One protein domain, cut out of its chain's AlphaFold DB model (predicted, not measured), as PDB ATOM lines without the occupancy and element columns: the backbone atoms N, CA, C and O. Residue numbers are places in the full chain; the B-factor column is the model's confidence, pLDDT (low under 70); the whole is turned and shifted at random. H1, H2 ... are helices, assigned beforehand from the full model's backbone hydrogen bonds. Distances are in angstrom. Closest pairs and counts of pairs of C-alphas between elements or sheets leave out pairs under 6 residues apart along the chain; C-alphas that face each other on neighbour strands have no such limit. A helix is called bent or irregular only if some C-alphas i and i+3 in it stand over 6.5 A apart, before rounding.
ATOM      1  N   ASN A 128      44.082   6.423 -34.356       89.75
ATOM      2  CA  ASN A 128      44.361   7.855 -34.252       89.75
ATOM      3  C   ASN A 128      43.117   8.659 -33.863       89.75
ATOM      4  O   ASN A 128      43.185   9.462 -32.933       89.75
ATOM      5  N   ASP A 129      41.985   8.411 -34.524       91.12
ATOM      6  CA  ASP A 129      40.738   9.129 -34.248       91.12
ATOM      7  C   ASP A 129      40.217   8.788 -32.849       91.12
ATOM      8  O   ASP A 129      39.858   9.682 -32.087       91.12
ATOM      9  N   ALA A 130      40.275   7.514 -32.444       93.44
ATOM     10  CA  ALA A 130      39.878   7.110 -31.098       93.44
ATOM     11  C   ALA A 130      40.722   7.807 -30.011       93.44
ATOM     12  O   ALA A 130      40.169   8.283 -29.021       93.44
ATOM     13  N   LYS A 131      42.043   7.947 -30.217       93.31
ATOM     14  CA  LYS A 131      42.923   8.719 -29.317       93.31
ATOM     15  C   LYS A 131      42.585  10.209 -29.302       93.31
ATOM     16  O   LYS A 131      42.605  10.817 -28.235       93.31
ATOM     17  N   ALA A 132      42.299  10.802 -30.461       92.88
ATOM     18  CA  ALA A 132      41.950  12.217 -30.562       92.88
ATOM     19  C   ALA A 132      40.627  12.522 -29.841       92.88
ATOM     20  O   ALA A 132      40.555  13.464 -29.051       92.88
ATOM     21  N   ILE A 133      39.607  11.685 -30.053       95.56
ATOM     22  CA  ILE A 133      38.311  11.800 -29.381       95.56
ATOM     23  C   ILE A 133      38.471  11.563 -27.874       95.56
ATOM     24  O   ILE A 133      37.925  12.327 -27.086       95.56
ATOM     25  N   GLU A 134      39.240  10.554 -27.453       95.50
ATOM     26  CA  GLU A 134      39.513  10.299 -26.032       95.50
ATOM     27  C   GLU A 134      40.189  11.494 -25.356       95.50
ATOM     28  O   GLU A 134      39.735  11.913 -24.294       95.50
ATOM     29  N   GLY A 135      41.236  12.060 -25.965       95.12
ATOM     30  CA  GLY A 135      41.914  13.242 -25.432       95.12
ATOM     31  C   GLY A 135      40.948  14.416 -25.275       95.12
ATOM     32  O   GLY A 135      40.867  15.016 -24.206       95.12
ATOM     33  N   TRP A 136      40.118  14.667 -26.291       97.00
ATOM     34  CA  TRP A 136      39.084  15.694 -26.203       97.00
ATOM     35  C   TRP A 136      38.073  15.412 -25.080       97.00
ATOM     36  O   TRP A 136      37.718  16.323 -24.332       97.00
ATOM     37  N   VAL A 137      37.624  14.161 -24.919       95.75
ATOM     38  CA  VAL A 137      36.703  13.764 -23.841       95.75
ATOM     39  C   VAL A 137      37.342  13.985 -22.474       95.75
ATOM     40  O   VAL A 137      36.666  14.477 -21.576       95.75
ATOM     41  N   GLN A 138      38.624  13.665 -22.300       94.31
ATOM     42  CA  GLN A 138      39.340  13.901 -21.044       94.31
ATOM     43  C   GLN A 138      39.380  15.391 -20.684       94.31
ATOM     44  O   GLN A 138      39.112  15.733 -19.528       94.31
ATOM     45  N   ASP A 139      39.633  16.248 -21.674       95.81
ATOM     46  CA  ASP A 139      39.728  17.701 -21.503       95.81
ATOM     47  C   ASP A 139      38.367  18.380 -21.269       95.81
ATOM     48  O   ASP A 139      38.316  19.405 -20.597       95.81
ATOM     49  N   ASN A 140      37.271  17.812 -21.793       95.44
ATOM     50  CA  ASN A 140      35.936  18.438 -21.797       95.44
ATOM     51  C   ASN A 140      34.884  17.651 -20.991       95.44
ATOM     52  O   ASN A 140      33.677  17.870 -21.126       95.44
ATOM     53  N   ALA A 141      35.305  16.674 -20.182       91.81
ATOM     54  CA  ALA A 141      34.388  15.761 -19.500       91.81
ATOM     55  C   ALA A 141      33.416  16.483 -18.557       91.81
ATOM     56  O   ALA A 141      32.255  16.088 -18.468       91.81
ATOM     57  N   ASP A 142      33.866  17.533 -17.864       91.94
ATOM     58  CA  ASP A 142      33.017  18.268 -16.925       91.94
ATOM     59  C   ASP A 142      31.933  19.067 -17.661       91.94
ATOM     60  O   ASP A 142      30.762  18.989 -17.276       91.94
ATOM     61  N   GLU A 143      32.267  19.756 -18.763       94.31
ATOM     62  CA  GLU A 143      31.249  20.418 -19.587       94.31
ATOM     63  C   GLU A 143      30.296  19.402 -20.218       94.31
ATOM     64  O   GLU A 143      29.081  19.607 -20.203       94.31
ATOM     65  N   LEU A 144      30.822  18.281 -20.721       92.06
ATOM     66  CA  LEU A 144      30.029  17.234 -21.361       92.06
ATOM     67  C   LEU A 144      29.058  16.557 -20.382       92.06
ATOM     68  O   LEU A 144      27.957  16.178 -20.772       92.06
ATOM     69  N   ILE A 145      29.427  16.435 -19.107       89.69
ATOM     70  CA  ILE A 145      28.538  15.957 -18.040       89.69
ATOM     71  C   ILE A 145      27.473  17.012 -17.697       89.69
ATOM     72  O   ILE A 145      26.326  16.664 -17.391       89.69
ATOM     73  N   ALA A 146      27.837  18.294 -17.761       92.12
ATOM     74  CA  ALA A 146      26.979  19.410 -17.383       92.12
ATOM     75  C   ALA A 146      25.915  19.778 -18.430       92.12
ATOM     76  O   ALA A 146      24.917  20.393 -18.049       92.12
ATOM     77  N   VAL A 147      26.066  19.400 -19.707       93.31
ATOM     78  CA  VAL A 147      25.074  19.706 -20.758       93.31
ATOM     79  C   VAL A 147      23.682  19.143 -20.442       93.31
ATOM     80  O   VAL A 147      23.518  17.998 -20.002       93.31
ATOM     81  N   GLN A 148      22.659  19.953 -20.707       92.56
ATOM     82  CA  GLN A 148      21.256  19.653 -20.404       92.56
ATOM     83  C   GLN A 148      20.379  19.549 -21.654       92.56
ATOM     84  O   GLN A 148      19.289  18.977 -21.597       92.56
ATOM     85  N   SER A 149      20.833  20.070 -22.795       94.50
ATOM     86  CA  SER A 149      20.051  20.087 -24.032       94.50
ATOM     87  C   SER A 149      20.842  19.614 -25.251       94.50
ATOM     88  O   SER A 149      22.066  19.683 -25.299       94.50
ATOM     89  N   GLY A 150      20.129  19.140 -26.279       95.25
ATOM     90  CA  GLY A 150      20.759  18.729 -27.540       95.25
ATOM     91  C   GLY A 150      21.459  19.880 -28.271       95.25
ATOM     92  O   GLY A 150      22.452  19.648 -28.952       95.25
ATOM     93  N   ASP A 151      20.980  21.113 -28.096       97.25
ATOM     94  CA  ASP A 151      21.608  22.302 -28.675       97.25
ATOM     95  C   ASP A 151      22.935  22.618 -27.978       97.25
ATOM     96  O   ASP A 151      23.915  22.888 -28.667       97.25
ATOM     97  N   GLU A 152      22.990  22.503 -26.643       97.62
ATOM     98  CA  GLU A 152      24.232  22.616 -25.865       97.62
ATOM     99  C   GLU A 152      25.234  21.522 -26.235       97.62
ATOM    100  O   GLU A 152      26.415  21.817 -26.410       97.62
ATOM    101  N   VAL A 153      24.769  20.278 -26.423       97.75
ATOM    102  CA  VAL A 153      25.632  19.187 -26.904       97.75
ATOM    103  C   VAL A 153      26.217  19.551 -28.265       97.75
ATOM    104  O   VAL A 153      27.435  19.531 -28.410       97.75
ATOM    105  N   ILE A 154      25.385  19.942 -29.244       98.50
ATOM    106  CA  ILE A 154      25.861  20.390 -30.567       98.50
ATOM    107  C   ILE A 154      26.851  21.538 -30.420       98.50
ATOM    108  O   ILE A 154      27.832  21.583 -31.157       98.50
ATOM    109  N   ASP A 155      26.593  22.480 -29.514       98.12
ATOM    110  CA  ASP A 155      27.460  23.628 -29.332       98.12
ATOM    111  C   ASP A 155      28.850  23.241 -28.835       98.12
ATOM    112  O   ASP A 155      29.828  23.731 -29.406       98.12
ATOM    113  N   LEU A 156      28.909  22.327 -27.866       98.06
ATOM    114  CA  LEU A 156      30.130  21.805 -27.268       98.06
ATOM    115  C   LEU A 156      30.921  20.916 -28.240       98.06
ATOM    116  O   LEU A 156      32.110  21.139 -28.449       98.06
ATOM    117  N   ILE A 157      30.267  19.939 -28.881       97.69
ATOM    118  CA  ILE A 157      30.950  18.944 -29.730       97.69
ATOM    119  C   ILE A 157      31.127  19.401 -31.185       97.69
ATOM    120  O   ILE A 157      31.598  18.630 -32.020       97.69
ATOM    121  N   TRP A 158      30.746  20.638 -31.527       97.88
ATOM    122  CA  TRP A 158      30.836  21.143 -32.902       97.88
ATOM    123  C   TRP A 158      32.230  21.013 -33.534       97.88
ATOM    124  O   TRP A 158      32.291  20.638 -34.706       97.88
ATOM    125  N   PRO A 159      33.342  21.283 -32.817       95.81
ATOM    126  CA  PRO A 159      34.678  21.057 -33.362       95.81
ATOM    127  C   PRO A 159      34.894  19.592 -33.762       95.81
ATOM    128  O   PRO A 159      35.279  19.322 -34.893       95.81
ATOM    129  N   LEU A 160      34.511  18.641 -32.900       96.12
ATOM    130  CA  LEU A 160      34.614  17.215 -33.214       96.12
ATOM    131  C   LEU A 160      33.741  16.813 -34.406       96.12
ATOM    132  O   LEU A 160      34.197  16.057 -35.260       96.12
ATOM    133  N   ILE A 161      32.514  17.335 -34.491       96.44
ATOM    134  CA  ILE A 161      31.618  17.131 -35.640       96.44
ATOM    135  C   ILE A 161      32.291  17.597 -36.939       96.44
ATOM    136  O   ILE A 161      32.194  16.927 -37.964       96.44
ATOM    137  N   MET A 162      32.964  18.746 -36.911       94.81
ATOM    138  CA  MET A 162      33.649  19.299 -38.079       94.81
ATOM    139  C   MET A 162      34.857  18.464 -38.518       94.81
ATOM    140  O   MET A 162      35.135  18.426 -39.718       94.81
ATOM    141  N   ASP A 163      35.526  17.800 -37.577       91.56
ATOM    142  CA  ASP A 163      36.730  17.009 -37.837       91.56
ATOM    143  C   ASP A 163      36.419  15.551 -38.229       91.56
ATOM    144  O   ASP A 163      37.124  14.973 -39.057       91.56
ATOM    145  N   HIS A 164      35.339  14.967 -37.692       92.19
ATOM    146  CA  HIS A 164      35.041  13.529 -37.814       92.19
ATOM    147  C   HIS A 164      33.842  13.198 -38.714       92.19
ATOM    148  O   HIS A 164      33.567  12.024 -38.956       92.19
ATOM    149  N   ILE A 165      33.115  14.194 -39.236       93.38
ATOM    150  CA  ILE A 165      32.146  13.951 -40.313       93.38
ATOM    151  C   ILE A 165      32.877  13.987 -41.653       93.38
ATOM    152  O   ILE A 165      33.362  15.025 -42.103       93.38
ATOM    153  N   HIS A 166      32.911  12.852 -42.347       90.31
ATOM    154  CA  HIS A 166      33.618  12.701 -43.618       90.31
ATOM    155  C   HIS A 166      32.699  12.870 -44.835       90.31
ATOM    156  O   HIS A 166      33.176  12.954 -45.975       90.31
ATOM    157  N   ASN A 167      31.387  13.018 -44.616       94.12
ATOM    158  CA  ASN A 167      30.422  13.320 -45.667       94.12
ATOM    159  C   ASN A 167      30.850  14.512 -46.553       94.12
ATOM    160  O   ASN A 167      31.117  15.635 -46.108       94.12
ATOM    161  N   LYS A 168      30.877  14.278 -47.872       91.81
ATOM    162  CA  LYS A 168      31.392  15.244 -48.856       91.81
ATOM    163  C   LYS A 168      30.556  16.519 -48.932       91.81
ATOM    164  O   LYS A 168      31.130  17.590 -49.149       91.81
ATOM    165  N   ALA A 169      29.229  16.424 -48.831       95.12
ATOM    166  CA  ALA A 169      28.355  17.591 -48.873       95.12
ATOM    167  C   ALA A 169      28.502  18.424 -47.594       95.12
ATOM    168  O   ALA A 169      28.666  19.641 -47.695       95.12
ATOM    169  N   PHE A 170      28.567  17.773 -46.429       96.62
ATOM    170  CA  PHE A 170      28.827  18.414 -45.137       96.62
ATOM    171  C   PHE A 170      30.136  19.214 -45.166       96.62
ATOM    172  O   PHE A 170      30.159  20.427 -44.928       96.62
ATOM    173  N   ASN A 171      31.225  18.570 -45.589       92.75
ATOM    174  CA  ASN A 171      32.549  19.190 -45.627       92.75
ATOM    175  C   ASN A 171      32.644  20.344 -46.623       92.75
ATOM    176  O   ASN A 171      33.253  21.374 -46.322       92.75
ATOM    177  N   LYS A 172      31.975  20.232 -47.774       93.31
ATOM    178  CA  LYS A 172      31.964  21.277 -48.807       93.31
ATOM    179  C   LYS A 172      30.985  22.417 -48.534       93.31
ATOM    180  O   LYS A 172      31.029  23.395 -49.279       93.31
ATOM    181  N   PHE A 173      30.124  22.314 -47.527       96.00
ATOM    182  CA  PHE A 173      29.199  23.380 -47.154       96.00
ATOM    183  C   PHE A 173      29.961  24.606 -46.650       96.00
ATOM    184  O   PHE A 173      30.754  24.497 -45.715       96.00
ATOM    185  N   ASP A 174      29.745  25.757 -47.282       94.44
ATOM    186  CA  ASP A 174      30.544  26.965 -47.067       94.44
ATOM    187  C   ASP A 174      30.283  27.629 -45.705       94.44
ATOM    188  O   ASP A 174      31.216  27.960 -44.974       94.44
ATOM    189  N   LYS A 175      29.015  27.800 -45.328       95.81
ATOM    190  CA  LYS A 175      28.611  28.531 -44.122       95.81
ATOM    191  C   LYS A 175      28.432  27.595 -42.933       95.81
ATOM    192  O   LYS A 175      27.316  27.189 -42.618       95.81
ATOM    193  N   LYS A 176      29.529  27.288 -42.235       95.31
ATOM    194  CA  LYS A 176      29.528  26.347 -41.096       95.31
ATOM    195  C   LYS A 176      28.598  26.751 -39.947       95.31
ATOM    196  O   LYS A 176      27.955  25.882 -39.375       95.31
ATOM    197  N   ASN A 177      28.420  28.048 -39.687       97.50
ATOM    198  CA  ASN A 177      27.445  28.512 -38.689       97.50
ATOM    199  C   ASN A 177      26.001  28.180 -39.093       97.50
ATOM    200  O   ASN A 177      25.215  27.741 -38.266       97.50
ATOM    201  N   VAL A 178      25.654  28.325 -40.377       98.38
ATOM    202  CA  VAL A 178      24.318  27.947 -40.875       98.38
ATOM    203  C   VAL A 178      24.149  26.429 -40.864       98.38
ATOM    204  O   VAL A 178      23.067  25.936 -40.568       98.38
ATOM    205  N   LEU A 179      25.218  25.678 -41.147       98.38
ATOM    206  CA  LEU A 179      25.210  24.220 -41.042       98.38
ATOM    207  C   LEU A 179      24.933  23.757 -39.607       98.38
ATOM    208  O   LEU A 179      24.123  22.856 -39.420       98.38
ATOM    209  N   LYS A 180      25.522  24.421 -38.605       98.69
ATOM    210  CA  LYS A 180      25.243  24.179 -37.183       98.69
ATOM    211  C   LYS A 180      23.771  24.386 -36.843       98.69
ATOM    212  O   LYS A 180      23.154  23.529 -36.216       98.69
ATOM    213  N   GLU A 181      23.181  25.476 -37.329       98.56
ATOM    214  CA  GLU A 181      21.746  25.736 -37.168       98.56
ATOM    215  C   GLU A 181      20.881  24.670 -37.858       98.56
ATOM    216  O   GLU A 181      19.886  24.214 -37.296       98.56
ATOM    217  N   ILE A 182      21.270  24.212 -39.052       98.75
ATOM    218  CA  ILE A 182      20.602  23.097 -39.740       98.75
ATOM    219  C   ILE A 182      20.678  21.819 -38.893       98.75
ATOM    220  O   ILE A 182      19.663  21.136 -38.764       98.75
ATOM    221  N   THR A 183      21.818  21.519 -38.264       98.75
ATOM    222  CA  THR A 183      21.971  20.374 -37.351       98.75
ATOM    223  C   THR A 183      21.041  20.480 -36.136       98.75
ATOM    224  O   THR A 183      20.356  19.510 -35.811       98.75
ATOM    225  N   LYS A 184      20.927  21.660 -35.511       98.75
ATOM    226  CA  LYS A 184      19.974  21.899 -34.404       98.75
ATOM    227  C   LYS A 184      18.519  21.703 -34.847       98.75
ATOM    228  O   LYS A 184      17.706  21.065 -34.170       98.75
ATOM    229  N   LYS A 185      18.170  22.186 -36.042       98.69
ATOM    230  CA  LYS A 185      16.831  21.994 -36.624       98.69
ATOM    231  C   LYS A 185      16.554  20.542 -37.009       98.69
ATOM    232  O   LYS A 185      15.422  20.084 -36.830       98.69
ATOM    233  N   TRP A 186      17.560  19.809 -37.475       98.69
ATOM    234  CA  TRP A 186      17.469  18.384 -37.785       98.69
ATOM    235  C   TRP A 186      17.065  17.562 -36.556       98.69
ATOM    236  O   TRP A 186      16.050  16.865 -36.603       98.69
ATOM    237  N   ILE A 187      17.762  17.729 -35.424       98.25
ATOM    238  CA  ILE A 187      17.442  17.022 -34.167       98.25
ATOM    239  C   ILE A 187      16.126  17.471 -33.520       98.25
ATOM    240  O   ILE A 187      15.699  16.906 -32.513       98.25
ATOM    241  N   SER A 188      15.504  18.518 -34.062       97.50
ATOM    242  CA  SER A 188      14.189  19.018 -33.662       97.50
ATOM    243  C   SER A 188      13.060  18.501 -34.562       97.50
ATOM    244  O   SER A 188      11.930  18.954 -34.425       97.50
ATOM    245  N   GLY A 189      13.331  17.576 -35.492       97.88
ATOM    246  CA  GLY A 189      12.283  16.991 -36.337       97.88
ATOM    247  C   GLY A 189      11.945  17.784 -37.596       97.88
ATOM    248  O   GLY A 189      11.043  17.391 -38.336       97.88
ATOM    249  N   THR A 190      12.678  18.865 -37.881       98.25
ATOM    250  CA  THR A 190      12.382  19.760 -39.012       98.25
ATOM    251  C   THR A 190      12.436  18.989 -40.345       98.25
ATOM    252  O   THR A 190      13.409  18.256 -40.590       98.25
ATOM    253  N   PRO A 191      11.426  19.121 -41.227       97.38
ATOM    254  CA  PRO A 191      11.397  18.413 -42.504       97.38
ATOM    255  C   PRO A 191      12.417  18.983 -43.499       97.38
ATOM    256  O   PRO A 191      12.770  20.163 -43.464       97.38
ATOM    257  N   PHE A 192      12.865  18.155 -44.447       98.31
ATOM    258  CA  PHE A 192      13.951  18.504 -45.377       98.31
ATOM    259  C   PHE A 192      13.720  19.788 -46.176       98.31
ATOM    260  O   PHE A 192      14.663  20.541 -46.406       98.31
ATOM    261  N   HIS A 193      12.481  20.063 -46.590       97.94
ATOM    262  CA  HIS A 193      12.168  21.262 -47.367       97.94
ATOM    263  C   HIS A 193      12.402  22.554 -46.565       97.94
ATOM    264  O   HIS A 193      12.850  23.554 -47.128       97.94
ATOM    265  N   GLU A 194      12.169  22.538 -45.250       98.44
ATOM    266  CA  GLU A 194      12.453  23.683 -44.383       98.44
ATOM    267  C   GLU A 194      13.946  23.818 -44.087       98.44
ATOM    268  O   GLU A 194      14.473  24.929 -44.133       98.44
ATOM    269  N   LEU A 195      14.653  22.702 -43.870       98.69
ATOM    270  CA  LEU A 195      16.115  22.702 -43.740       98.69
ATOM    271  C   LEU A 195      16.786  23.264 -45.003       98.69
ATOM    272  O   LEU A 195      17.689  24.098 -44.929       98.69
ATOM    273  N   TYR A 196      16.285  22.881 -46.178       98.56
ATOM    274  CA  TYR A 196      16.700  23.462 -47.451       98.56
ATOM    275  C   TYR A 196      16.390  24.958 -47.538       98.56
ATOM    276  O   TYR A 196      17.253  25.731 -47.953       98.56
ATOM    277  N   ARG A 197      15.207  25.400 -47.088       98.56
ATOM    278  CA  ARG A 197      14.851  26.827 -47.047       98.56
ATOM    279  C   ARG A 197      15.817  27.636 -46.179       98.56
ATOM    280  O   ARG A 197      16.148  28.759 -46.559       98.56
ATOM    281  N   ILE A 198      16.303  27.087 -45.059       98.56
ATOM    282  CA  ILE A 198      17.337  27.732 -44.228       98.56
ATOM    283  C   ILE A 198      18.607  27.955 -45.054       98.56
ATOM    284  O   ILE A 198      19.127  29.074 -45.088       98.56
ATOM    285  N   ALA A 199      19.079  26.927 -45.764       98.06
ATOM    286  CA  ALA A 199      20.267  27.031 -46.606       98.06
ATOM    287  C   ALA A 199      20.085  28.028 -47.769       98.06
ATOM    288  O   ALA A 199      20.968  28.855 -48.010       98.06
ATOM    289  N   ASP A 200      18.940  27.982 -48.459       97.50
ATOM    290  CA  ASP A 200      18.628  28.831 -49.618       97.50
ATOM    291  C   ASP A 200      18.469  30.307 -49.224       97.50
ATOM    292  O   ASP A 200      19.089  31.179 -49.833       97.50
ATOM    293  N   THR A 201      17.745  30.588 -48.134       97.75
ATOM    294  CA  THR A 201      17.567  31.950 -47.590       97.75
ATOM    295  C   THR A 201      18.908  32.560 -47.194       97.75
ATOM    296  O   THR A 201      19.193  33.722 -47.486       97.75
ATOM    297  N   ASN A 202      19.783  31.749 -46.595       97.94
ATOM    298  CA  ASN A 202      21.139  32.158 -46.252       97.94
ATOM    299  C   ASN A 202      22.102  32.132 -47.448       97.94
ATOM    300  O   ASN A 202      23.282  32.423 -47.268       97.94
ATOM    301  N   LYS A 203      21.646  31.826 -48.671       96.69
ATOM    302  CA  LYS A 203      22.463  31.777 -49.898       96.69
ATOM    303  C   LYS A 203      23.706  30.885 -49.751       96.69
ATOM    304  O   LYS A 203      24.793  31.273 -50.187       96.69
ATOM    305  N   CYS A 204      23.561  29.736 -49.092       96.94
ATOM    306  CA  CYS A 204      24.652  28.782 -48.878       96.94
ATOM    307  C   CYS A 204      25.076  28.110 -50.191       96.94
ATOM    308  O   CYS A 204      24.286  27.979 -51.136       96.94
ATOM    309  N   LYS A 205      26.330  27.660 -50.248       96.31
ATOM    310  CA  LYS A 205      26.928  27.008 -51.416       96.31
ATOM    311  C   LYS A 205      27.760  25.784 -51.022       96.31
ATOM    312  O   LYS A 205      28.191  25.629 -49.885       96.31
ATOM    313  N   LEU A 206      28.011  24.919 -52.005       93.56
ATOM    314  CA  LEU A 206      28.910  23.772 -51.897       93.56
ATOM    315  C   LEU A 206      30.186  23.969 -52.717       93.56
ATOM    316  O   LEU A 206      30.132  24.132 -53.941       93.56
ATOM    317  N   GLY A 207      31.330  23.805 -52.060       85.19
ATOM    318  CA  GLY A 207      32.665  23.799 -52.656       85.19
ATOM    319  C   GLY A 207      33.452  25.077 -52.380       85.19
ATOM    320  O   GLY A 207      32.892  26.102 -52.003       85.19
ATOM    321  N   LYS A 208      34.773  25.005 -52.583       71.00
ATOM    322  CA  LYS A 208      35.699  26.124 -52.368       71.00
ATOM    323  C   LYS A 208      35.914  26.945 -53.648       71.00
ATOM    324  O   LYS A 208      35.918  26.403 -54.754       71.00
ATOM    325  N   GLU A 209      36.114  28.247 -53.446       62.22
ATOM    326  CA  GLU A 209      36.780  29.252 -54.296       62.22
ATOM    327  C   GLU A 209      36.400  29.330 -55.784       62.22
ATOM    328  O   GLU A 209      35.809  30.324 -56.202       62.22
ATOM    329  N   LYS A 210      36.730  28.336 -56.617       65.69
ATOM    330  CA  LYS A 210      36.745  28.538 -58.077       65.69
ATOM    331  C   LYS A 210      35.367  28.449 -58.737       65.69
ATOM    332  O   LYS A 210      35.126  29.192 -59.685       65.69
ATOM    333  N   ARG A 211      34.460  27.579 -58.264       75.38
ATOM    334  CA  ARG A 211      33.069  27.435 -58.774       75.38
ATOM    335  C   ARG A 211      32.129  26.833 -57.714       75.38
ATOM    336  O   ARG A 211      31.739  25.667 -57.836       75.38
ATOM    337  N   PRO A 212      31.769  27.582 -56.660       86.62
ATOM    338  CA  PRO A 212      30.850  27.084 -55.646       86.62
ATOM    339  C   PRO A 212      29.454  26.878 -56.251       86.62
ATOM    340  O   PRO A 212      28.931  27.740 -56.962       86.62
ATOM    341  N   ARG A 213      28.850  25.719 -55.986       91.75
ATOM    342  CA  ARG A 213      27.540  25.330 -56.532       91.75
ATOM    343  C   ARG A 213      26.430  25.699 -55.557       91.75
ATOM    344  O   ARG A 213      26.625  25.609 -54.349       91.75
ATOM    345  N   LYS A 214      25.260  26.079 -56.073       94.44
ATOM    346  CA  LYS A 214      24.064  26.270 -55.240       94.44
ATOM    347  C   LYS A 214      23.745  24.958 -54.510       94.44
ATOM    348  O   LYS A 214      23.788  23.897 -55.134       94.44
ATOM    349  N   VAL A 215      23.444  25.041 -53.214       96.88
ATOM    350  CA  VAL A 215      22.928  23.904 -52.436       96.88
ATOM    351  C   VAL A 215      21.603  23.448 -53.047       96.88
ATOM    352  O   VAL A 215      20.770  24.280 -53.401       96.88
ATOM    353  N   LYS A 216      21.406  22.137 -53.172       97.44
ATOM    354  CA  LYS A 216      20.129  21.528 -53.554       97.44
ATOM    355  C   LYS A 216      19.542  20.725 -52.393       97.44
ATOM    356  O   LYS A 216      20.245  20.437 -51.424       97.44
ATOM    357  N   ILE A 217      18.273  20.334 -52.500       98.00
ATOM    358  CA  ILE A 217      17.608  19.538 -51.460       98.00
ATOM    359  C   ILE A 217      18.288  18.180 -51.253       98.00
ATOM    360  O   ILE A 217      18.440  17.753 -50.114       98.00
ATOM    361  N   GLU A 218      18.805  17.551 -52.311       98.12
ATOM    362  CA  GLU A 218      19.524  16.274 -52.216       98.12
ATOM    363  C   GLU A 218      20.804  16.413 -51.390       98.12
ATOM    364  O   GLU A 218      21.205  15.479 -50.708       98.12
ATOM    365  N   ASN A 219      21.428  17.596 -51.400       98.06
ATOM    366  CA  ASN A 219      22.587  17.854 -50.554       98.06
ATOM    367  C   ASN A 219      22.210  17.980 -49.083       98.06
ATOM    368  O   ASN A 219      22.985  17.570 -48.233       98.06
ATOM    369  N   ILE A 220      21.041  18.546 -48.780       98.56
ATOM    370  CA  ILE A 220      20.537  18.619 -47.406       98.56
ATOM    371  C   ILE A 220      20.190  17.221 -46.896       98.56
ATOM    372  O   ILE A 220      20.534  16.900 -45.763       98.56
ATOM    373  N   ILE A 221      19.571  16.388 -47.737       98.38
ATOM    374  CA  ILE A 221      19.299  14.982 -47.417       98.38
ATOM    375  C   ILE A 221      20.613  14.242 -47.145       98.38
ATOM    376  O   ILE A 221      20.753  13.657 -46.081       98.38
ATOM    377  N   ASP A 222      21.598  14.334 -48.043       98.38
ATOM    378  CA  ASP A 222      22.919  13.703 -47.879       98.38
ATOM    379  C   ASP A 222      23.652  14.184 -46.612       98.38
ATOM    380  O   ASP A 222      24.198  13.386 -45.857       98.38
ATOM    381  N   ILE A 223      23.597  15.485 -46.312       98.50
ATOM    382  CA  ILE A 223      24.149  16.055 -45.074       98.50
ATOM    383  C   ILE A 223      23.492  15.444 -43.836       98.50
ATOM    384  O   ILE A 223      24.191  15.094 -42.888       98.50
ATOM    385  N   CYS A 224      22.165  15.340 -43.820       98.56
ATOM    386  CA  CYS A 224      21.438  14.866 -42.648       98.56
ATOM    387  C   CYS A 224      21.550  13.349 -42.481       98.56
ATOM    388  O   CYS A 224      21.870  12.893 -41.395       98.56
ATOM    389  N   GLU A 225      21.320  12.580 -43.544       97.44
ATOM    390  CA  GLU A 225      21.296  11.112 -43.511       97.44
ATOM    391  C   GLU A 225      22.714  10.519 -43.536       97.44
ATOM    392  O   GLU A 225      23.054   9.648 -42.741       97.44
ATOM    393  N   GLY A 226      23.568  11.008 -44.437       95.88
ATOM    394  CA  GLY A 226      24.929  10.504 -44.612       95.88
ATOM    395  C   GLY A 226      25.950  11.150 -43.679       95.88
ATOM    396  O   GLY A 226      26.892  10.491 -43.264       95.88
ATOM    397  N   GLY A 227      25.795  12.434 -43.351       97.62
ATOM    398  CA  GLY A 227      26.698  13.134 -42.432       97.62
ATOM    399  C   GLY A 227      26.268  13.003 -40.976       97.62
ATOM    400  O   GLY A 227      26.942  12.379 -40.170       97.62
ATOM    401  N   LEU A 228      25.137  13.606 -40.616       98.31
ATOM    402  CA  LEU A 228      24.713  13.704 -39.217       98.31
ATOM    403  C   LEU A 228      24.241  12.358 -38.654       98.31
ATOM    404  O   LEU A 228      24.679  11.953 -37.582       98.31
ATOM    405  N   ALA A 229      23.359  11.664 -39.371       98.06
ATOM    406  CA  ALA A 229      22.726  10.445 -38.887       98.06
ATOM    407  C   ALA A 229      23.636   9.212 -38.919       98.06
ATOM    408  O   ALA A 229      23.391   8.260 -38.173       98.06
ATOM    409  N   TYR A 230      24.672   9.232 -39.759       96.44
ATOM    410  CA  TYR A 230      25.665   8.169 -39.863       96.44
ATOM    411  C   TYR A 230      26.962   8.547 -39.135       96.44
ATOM    412  O   TYR A 230      27.138   8.116 -37.995       96.44
ATOM    413  N   ASP A 231      27.813   9.401 -39.724       95.56
ATOM    414  CA  ASP A 231      29.104   9.787 -39.123       95.56
ATOM    415  C   ASP A 231      28.904  10.455 -37.747       95.56
ATOM    416  O   ASP A 231      29.542  10.096 -36.759       95.56
ATOM    417  N   GLY A 232      27.969  11.405 -37.650       97.62
ATOM    418  CA  GLY A 232      27.693  12.130 -36.408       97.62
ATOM    419  C   GLY A 232      27.146  11.229 -35.296       97.62
ATOM    420  O   GLY A 232      27.548  11.354 -34.141       97.62
ATOM    421  N   ALA A 233      26.257  10.289 -35.622       97.44
ATOM    422  CA  ALA A 233      25.740   9.334 -34.645       97.44
ATOM    423  C   ALA A 233      26.818   8.349 -34.162       97.44
ATOM    424  O   ALA A 233      26.752   7.905 -33.010       97.44
ATOM    425  N   LEU A 234      27.794   8.016 -35.014       96.38
ATOM    426  CA  LEU A 234      28.953   7.211 -34.637       96.38
ATOM    427  C   LEU A 234      29.869   7.972 -33.672       96.38
ATOM    428  O   LEU A 234      30.204   7.438 -32.615       96.38
ATOM    429  N   LEU A 235      30.174   9.239 -33.971       97.88
ATOM    430  CA  LEU A 235      30.949  10.117 -33.090       97.88
ATOM    431  C   LEU A 235      30.326  10.193 -31.694       97.88
ATOM    432  O   LEU A 235      31.004   9.976 -30.696       97.88
ATOM    433  N   VAL A 236      29.018  10.453 -31.608       97.81
ATOM    434  CA  VAL A 236      28.326  10.522 -30.310       97.81
ATOM    435  C   VAL A 236      28.350   9.170 -29.592       97.81
ATOM    436  O   VAL A 236      28.490   9.137 -28.372       97.81
ATOM    437  N   SER A 237      28.269   8.054 -30.327       96.38
ATOM    438  CA  SER A 237      28.449   6.717 -29.745       96.38
ATOM    439  C   SER A 237      29.820   6.572 -29.089       96.38
ATOM    440  O   SER A 237      29.910   6.090 -27.964       96.38
ATOM    441  N   ALA A 238      30.877   7.021 -29.770       96.69
ATOM    442  CA  ALA A 238      32.235   6.989 -29.242       96.69
ATOM    443  C   ALA A 238      32.380   7.865 -27.990       96.69
ATOM    444  O   ALA A 238      32.988   7.433 -27.015       96.69
ATOM    445  N   LEU A 239      31.759   9.051 -27.975       96.50
ATOM    446  CA  LEU A 239      31.719   9.906 -26.784       96.50
ATOM    447  C   LEU A 239      31.069   9.188 -25.594       96.50
ATOM    448  O   LEU A 239      31.621   9.235 -24.499       96.50
ATOM    449  N   CYS A 240      29.944   8.493 -25.793       94.62
ATOM    450  CA  CYS A 240      29.297   7.718 -24.728       94.62
ATOM    451  C   CYS A 240      30.241   6.660 -24.135       94.62
ATOM    452  O   CYS A 240      30.401   6.608 -22.918       94.62
ATOM    453  N   GLU A 241      30.887   5.856 -24.984       94.38
ATOM    454  CA  GLU A 241      31.794   4.783 -24.543       94.38
ATOM    455  C   GLU A 241      33.024   5.328 -23.803       94.38
ATOM    456  O   GLU A 241      33.448   4.776 -22.787       94.38
ATOM    457  N   LEU A 242      33.591   6.435 -24.284       94.00
ATOM    458  CA  LEU A 242      34.777   7.044 -23.686       94.00
ATOM    459  C   LEU A 242      34.456   7.769 -22.376       94.00
ATOM    460  O   LEU A 242      35.254   7.711 -21.446       94.00
ATOM    461  N   VAL A 243      33.281   8.398 -22.259       92.31
ATOM    462  CA  VAL A 243      32.801   8.965 -20.987       92.31
ATOM    463  C   VAL A 243      32.539   7.861 -19.963       92.31
ATOM    464  O   VAL A 243      32.894   8.026 -18.797       92.31
ATOM    465  N   GLU A 244      31.949   6.739 -20.380       90.69
ATOM    466  CA  GLU A 244      31.731   5.581 -19.507       90.69
ATOM    467  C   GLU A 244      33.064   5.007 -19.003       90.69
ATOM    468  O   GLU A 244      33.204   4.725 -17.814       90.69
ATOM    469  N   MET A 245      34.080   4.936 -19.871       90.69
ATOM    470  CA  MET A 245      35.430   4.486 -19.514       90.69
ATOM    471  C   MET A 245      36.116   5.362 -18.451       90.69
ATOM    472  O   MET A 245      36.951   4.853 -17.705       90.69
ATOM    473  N   LEU A 246      35.773   6.653 -18.337       87.06
ATOM    474  CA  LEU A 246      36.328   7.520 -17.288       87.06
ATOM    475  C   LEU A 246      35.889   7.109 -15.868       87.06
ATOM    476  O   LEU A 246      36.469   7.617 -14.909       87.06
ATOM    477  N   ASP A 247      34.861   6.259 -15.732       79.81
ATOM    478  CA  ASP A 247      34.327   5.723 -14.465       79.81
ATOM    479  C   ASP A 247      34.114   6.796 -13.373       79.81
ATOM    480  O   ASP A 247      34.340   6.604 -12.175       79.81
ATOM    481  N   ARG A 248      33.694   8.000 -13.785       79.62
ATOM    482  CA  ARG A 248      33.401   9.095 -12.853       79.62
ATOM    483  C   ARG A 248      32.059   8.838 -12.166       79.62
ATOM    484  O   ARG A 248      31.075   8.453 -12.796       79.62
ATOM    485  N   LYS A 249      31.970   9.117 -10.862       73.94
ATOM    486  CA  LYS A 249      30.688   9.043 -10.139       73.94
ATOM    487  C   LYS A 249      29.670  10.005 -10.761       73.94
ATOM    488  O   LYS A 249      29.973  11.174 -10.960       73.94
ATOM    489  N   GLY A 250      28.447   9.525 -10.986       70.44
ATOM    490  CA  GLY A 250      27.336  10.354 -11.468       70.44
ATOM    491  C   GLY A 250      27.236  10.505 -12.991       70.44
ATOM    492  O   GLY A 250      26.439  11.314 -13.452       70.44
ATOM    493  N   THR A 251      27.978   9.722 -13.778       74.38
ATOM    494  CA  THR A 251      27.933   9.761 -15.254       74.38
ATOM    495  C   THR A 251      26.705   9.094 -15.876       74.38
ATOM    496  O   THR A 251      26.410   9.358 -17.036       74.38
ATOM    497  N   GLY A 252      25.949   8.277 -15.132       78.62
ATOM    498  CA  GLY A 252      24.831   7.504 -15.693       78.62
ATOM    499  C   GLY A 252      23.722   8.355 -16.330       78.62
ATOM    500  O   GLY A 252      23.255   8.055 -17.423       78.62
ATOM    501  N   ASP A 253      23.318   9.443 -15.676       85.19
ATOM    502  CA  ASP A 253      22.299  10.362 -16.201       85.19
ATOM    503  C   ASP A 253      22.800  11.178 -17.423       85.19
ATOM    504  O   ASP A 253      22.134  11.165 -18.463       85.19
ATOM    505  N   PRO A 254      24.004  11.784 -17.392       87.06
ATOM    506  CA  PRO A 254      24.640  12.354 -18.585       87.06
ATOM    507  C   PRO A 254      24.772  11.386 -19.771       87.06
ATOM    508  O   PRO A 254      24.454  11.763 -20.898       87.06
ATOM    509  N   ILE A 255      25.184  10.135 -19.538       91.19
ATOM    510  CA  ILE A 255      25.299   9.120 -20.597       91.19
ATOM    511  C   ILE A 255      23.928   8.840 -21.217       91.19
ATOM    512  O   ILE A 255      23.807   8.828 -22.440       91.19
ATOM    513  N   ASN A 256      22.873   8.698 -20.409       91.94
ATOM    514  CA  ASN A 256      21.512   8.526 -20.926       91.94
ATOM    515  C   ASN A 256      21.074   9.722 -21.791       91.94
ATOM    516  O   ASN A 256      20.469   9.528 -22.849       91.94
ATOM    517  N   ARG A 257      21.415  10.959 -21.394       93.06
ATOM    518  CA  ARG A 257      21.158  12.156 -22.215       93.06
ATOM    519  C   ARG A 257      21.925  12.128 -23.535       93.06
ATOM    520  O   ARG A 257      21.337  12.435 -24.572       93.06
ATOM    521  N   LEU A 258      23.200  11.741 -23.525       94.88
ATOM    522  CA  LEU A 258      24.011  11.621 -24.741       94.88
ATOM    523  C   LEU A 258      23.501  10.510 -25.664       94.88
ATOM    524  O   LEU A 258      23.408  10.722 -26.870       94.88
ATOM    525  N   GLN A 259      23.080   9.368 -25.122       95.69
ATOM    526  CA  GLN A 259      22.454   8.287 -25.890       95.69
ATOM    527  C   GLN A 259      21.118   8.725 -26.502       95.69
ATOM    528  O   GLN A 259      20.820   8.413 -27.658       95.69
ATOM    529  N   LEU A 260      20.308   9.497 -25.771       95.94
ATOM    530  CA  LEU A 260      19.108  10.102 -26.340       95.94
ATOM    531  C   LEU A 260      19.469  11.074 -27.470       95.94
ATOM    532  O   LEU A 260      18.889  11.001 -28.555       95.94
ATOM    533  N   PHE A 261      20.439  11.961 -27.246       97.81
ATOM    534  CA  PHE A 261      20.931  12.881 -28.268       97.81
ATOM    535  C   PHE A 261      21.439  12.140 -29.511       97.81
ATOM    536  O   PHE A 261      21.066  12.509 -30.622       97.81
ATOM    537  N   GLN A 262      22.186  11.045 -29.341       97.94
ATOM    538  CA  GLN A 262      22.638  10.179 -30.430       97.94
ATOM    539  C   GLN A 262      21.461   9.715 -31.288       97.94
ATOM    540  O   GLN A 262      21.512   9.816 -32.511       97.94
TER     541      GLN A 262
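What this domain is: This is residues 128 to 262 of the 336 residues of an uncharacterized protein of Candidatus Kentron sp. TUN (UniProt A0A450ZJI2). One long helix, H6, is the spine of an elongated body, and the other six helices pack along it. The helical hairpin of H4 and H5 sits toward the end where H6 begins, with short H3 near it; H2 packs crosswise on the middle of H6, H1 is beside H2 toward the end where H6 closes, and H7 folds back alongside the later part of H6. The printed part has 135 residues with seven named helices, H1 to H7 in order, and no named strand: the class is all helix. It is compact, with a radius of gyration of the C-alphas of 15.6 A, and spans 50 by 31 by 19 A.

How they stand to each other: H1, residues 128 to 146, and H2, residues 150 to 164, form a helical hairpin: they touch at a shallow tilt of 15 degrees, opposite ways, the closest C-alphas being those of Leu 144 and Val 153, 7.3 A apart. H1 has a kink of 71 degrees near residue 140. H1 and H2 are irregular: C-alphas 139 and 142 are 8.1 A apart, C-alphas 156 and 159 are 7.6 A apart. H2 touches H4, residues 176 to 186, at a steep tilt of 53 degrees, with C-alphas 151 and 184 closest at 6.0 A. H4 and H5, residues 192 to 201, form a hairpin at a shallow tilt of 26 degrees, with C-alphas 182 and 195 closest at 6.0 A. H6, residues 217 to 245, is the hub, touching six helices. Among them are H3, residues 168 to 172, with C-alphas 170 and 223 closest at 5.2 A, and H2, about perpendicular at 82 degrees, with C-alphas 161 and 232 closest at 6.4 A. H6 and H7, residues 252 to 262, form a hairpin at a shallow tilt of 17 degrees, with C-alphas 233 and 262 closest at 5.3 A. H5 and H7 are apart. Every O i to N i+4 pair is within hydrogen-bond range in H3, H4, H5 and H7; the counts are 13 of 15 in H1, 9 of 11 in H2 and 22 of 25 in H6.

Where its parts are: H1 begins at C-alpha 128, (44.361, 7.855, -34.252), and is 26.8 A long. H2 measures 18.3 A, H3 6.1 A, H4 14.8 A and H5 14.1 A. H6 starts at C-alpha 217, (17.608, 19.538, -51.460), and is 39.6 A long. H7, 15.1 A, ends at C-alpha 262, (22.638, 10.179, -30.430).

The domain as a whole: The C-alphas of Lys 210 and Lys 249, the two farthest apart, are 52.1 A apart. The printed part has no cut. The link from H5 to H6, residues 202 to 216, is long; within it residues 205 to 206 pair antiparallel with residues 213 to 214. Residues 209 to 210 have pLDDT under 70; the mean of the printed part is 93.9.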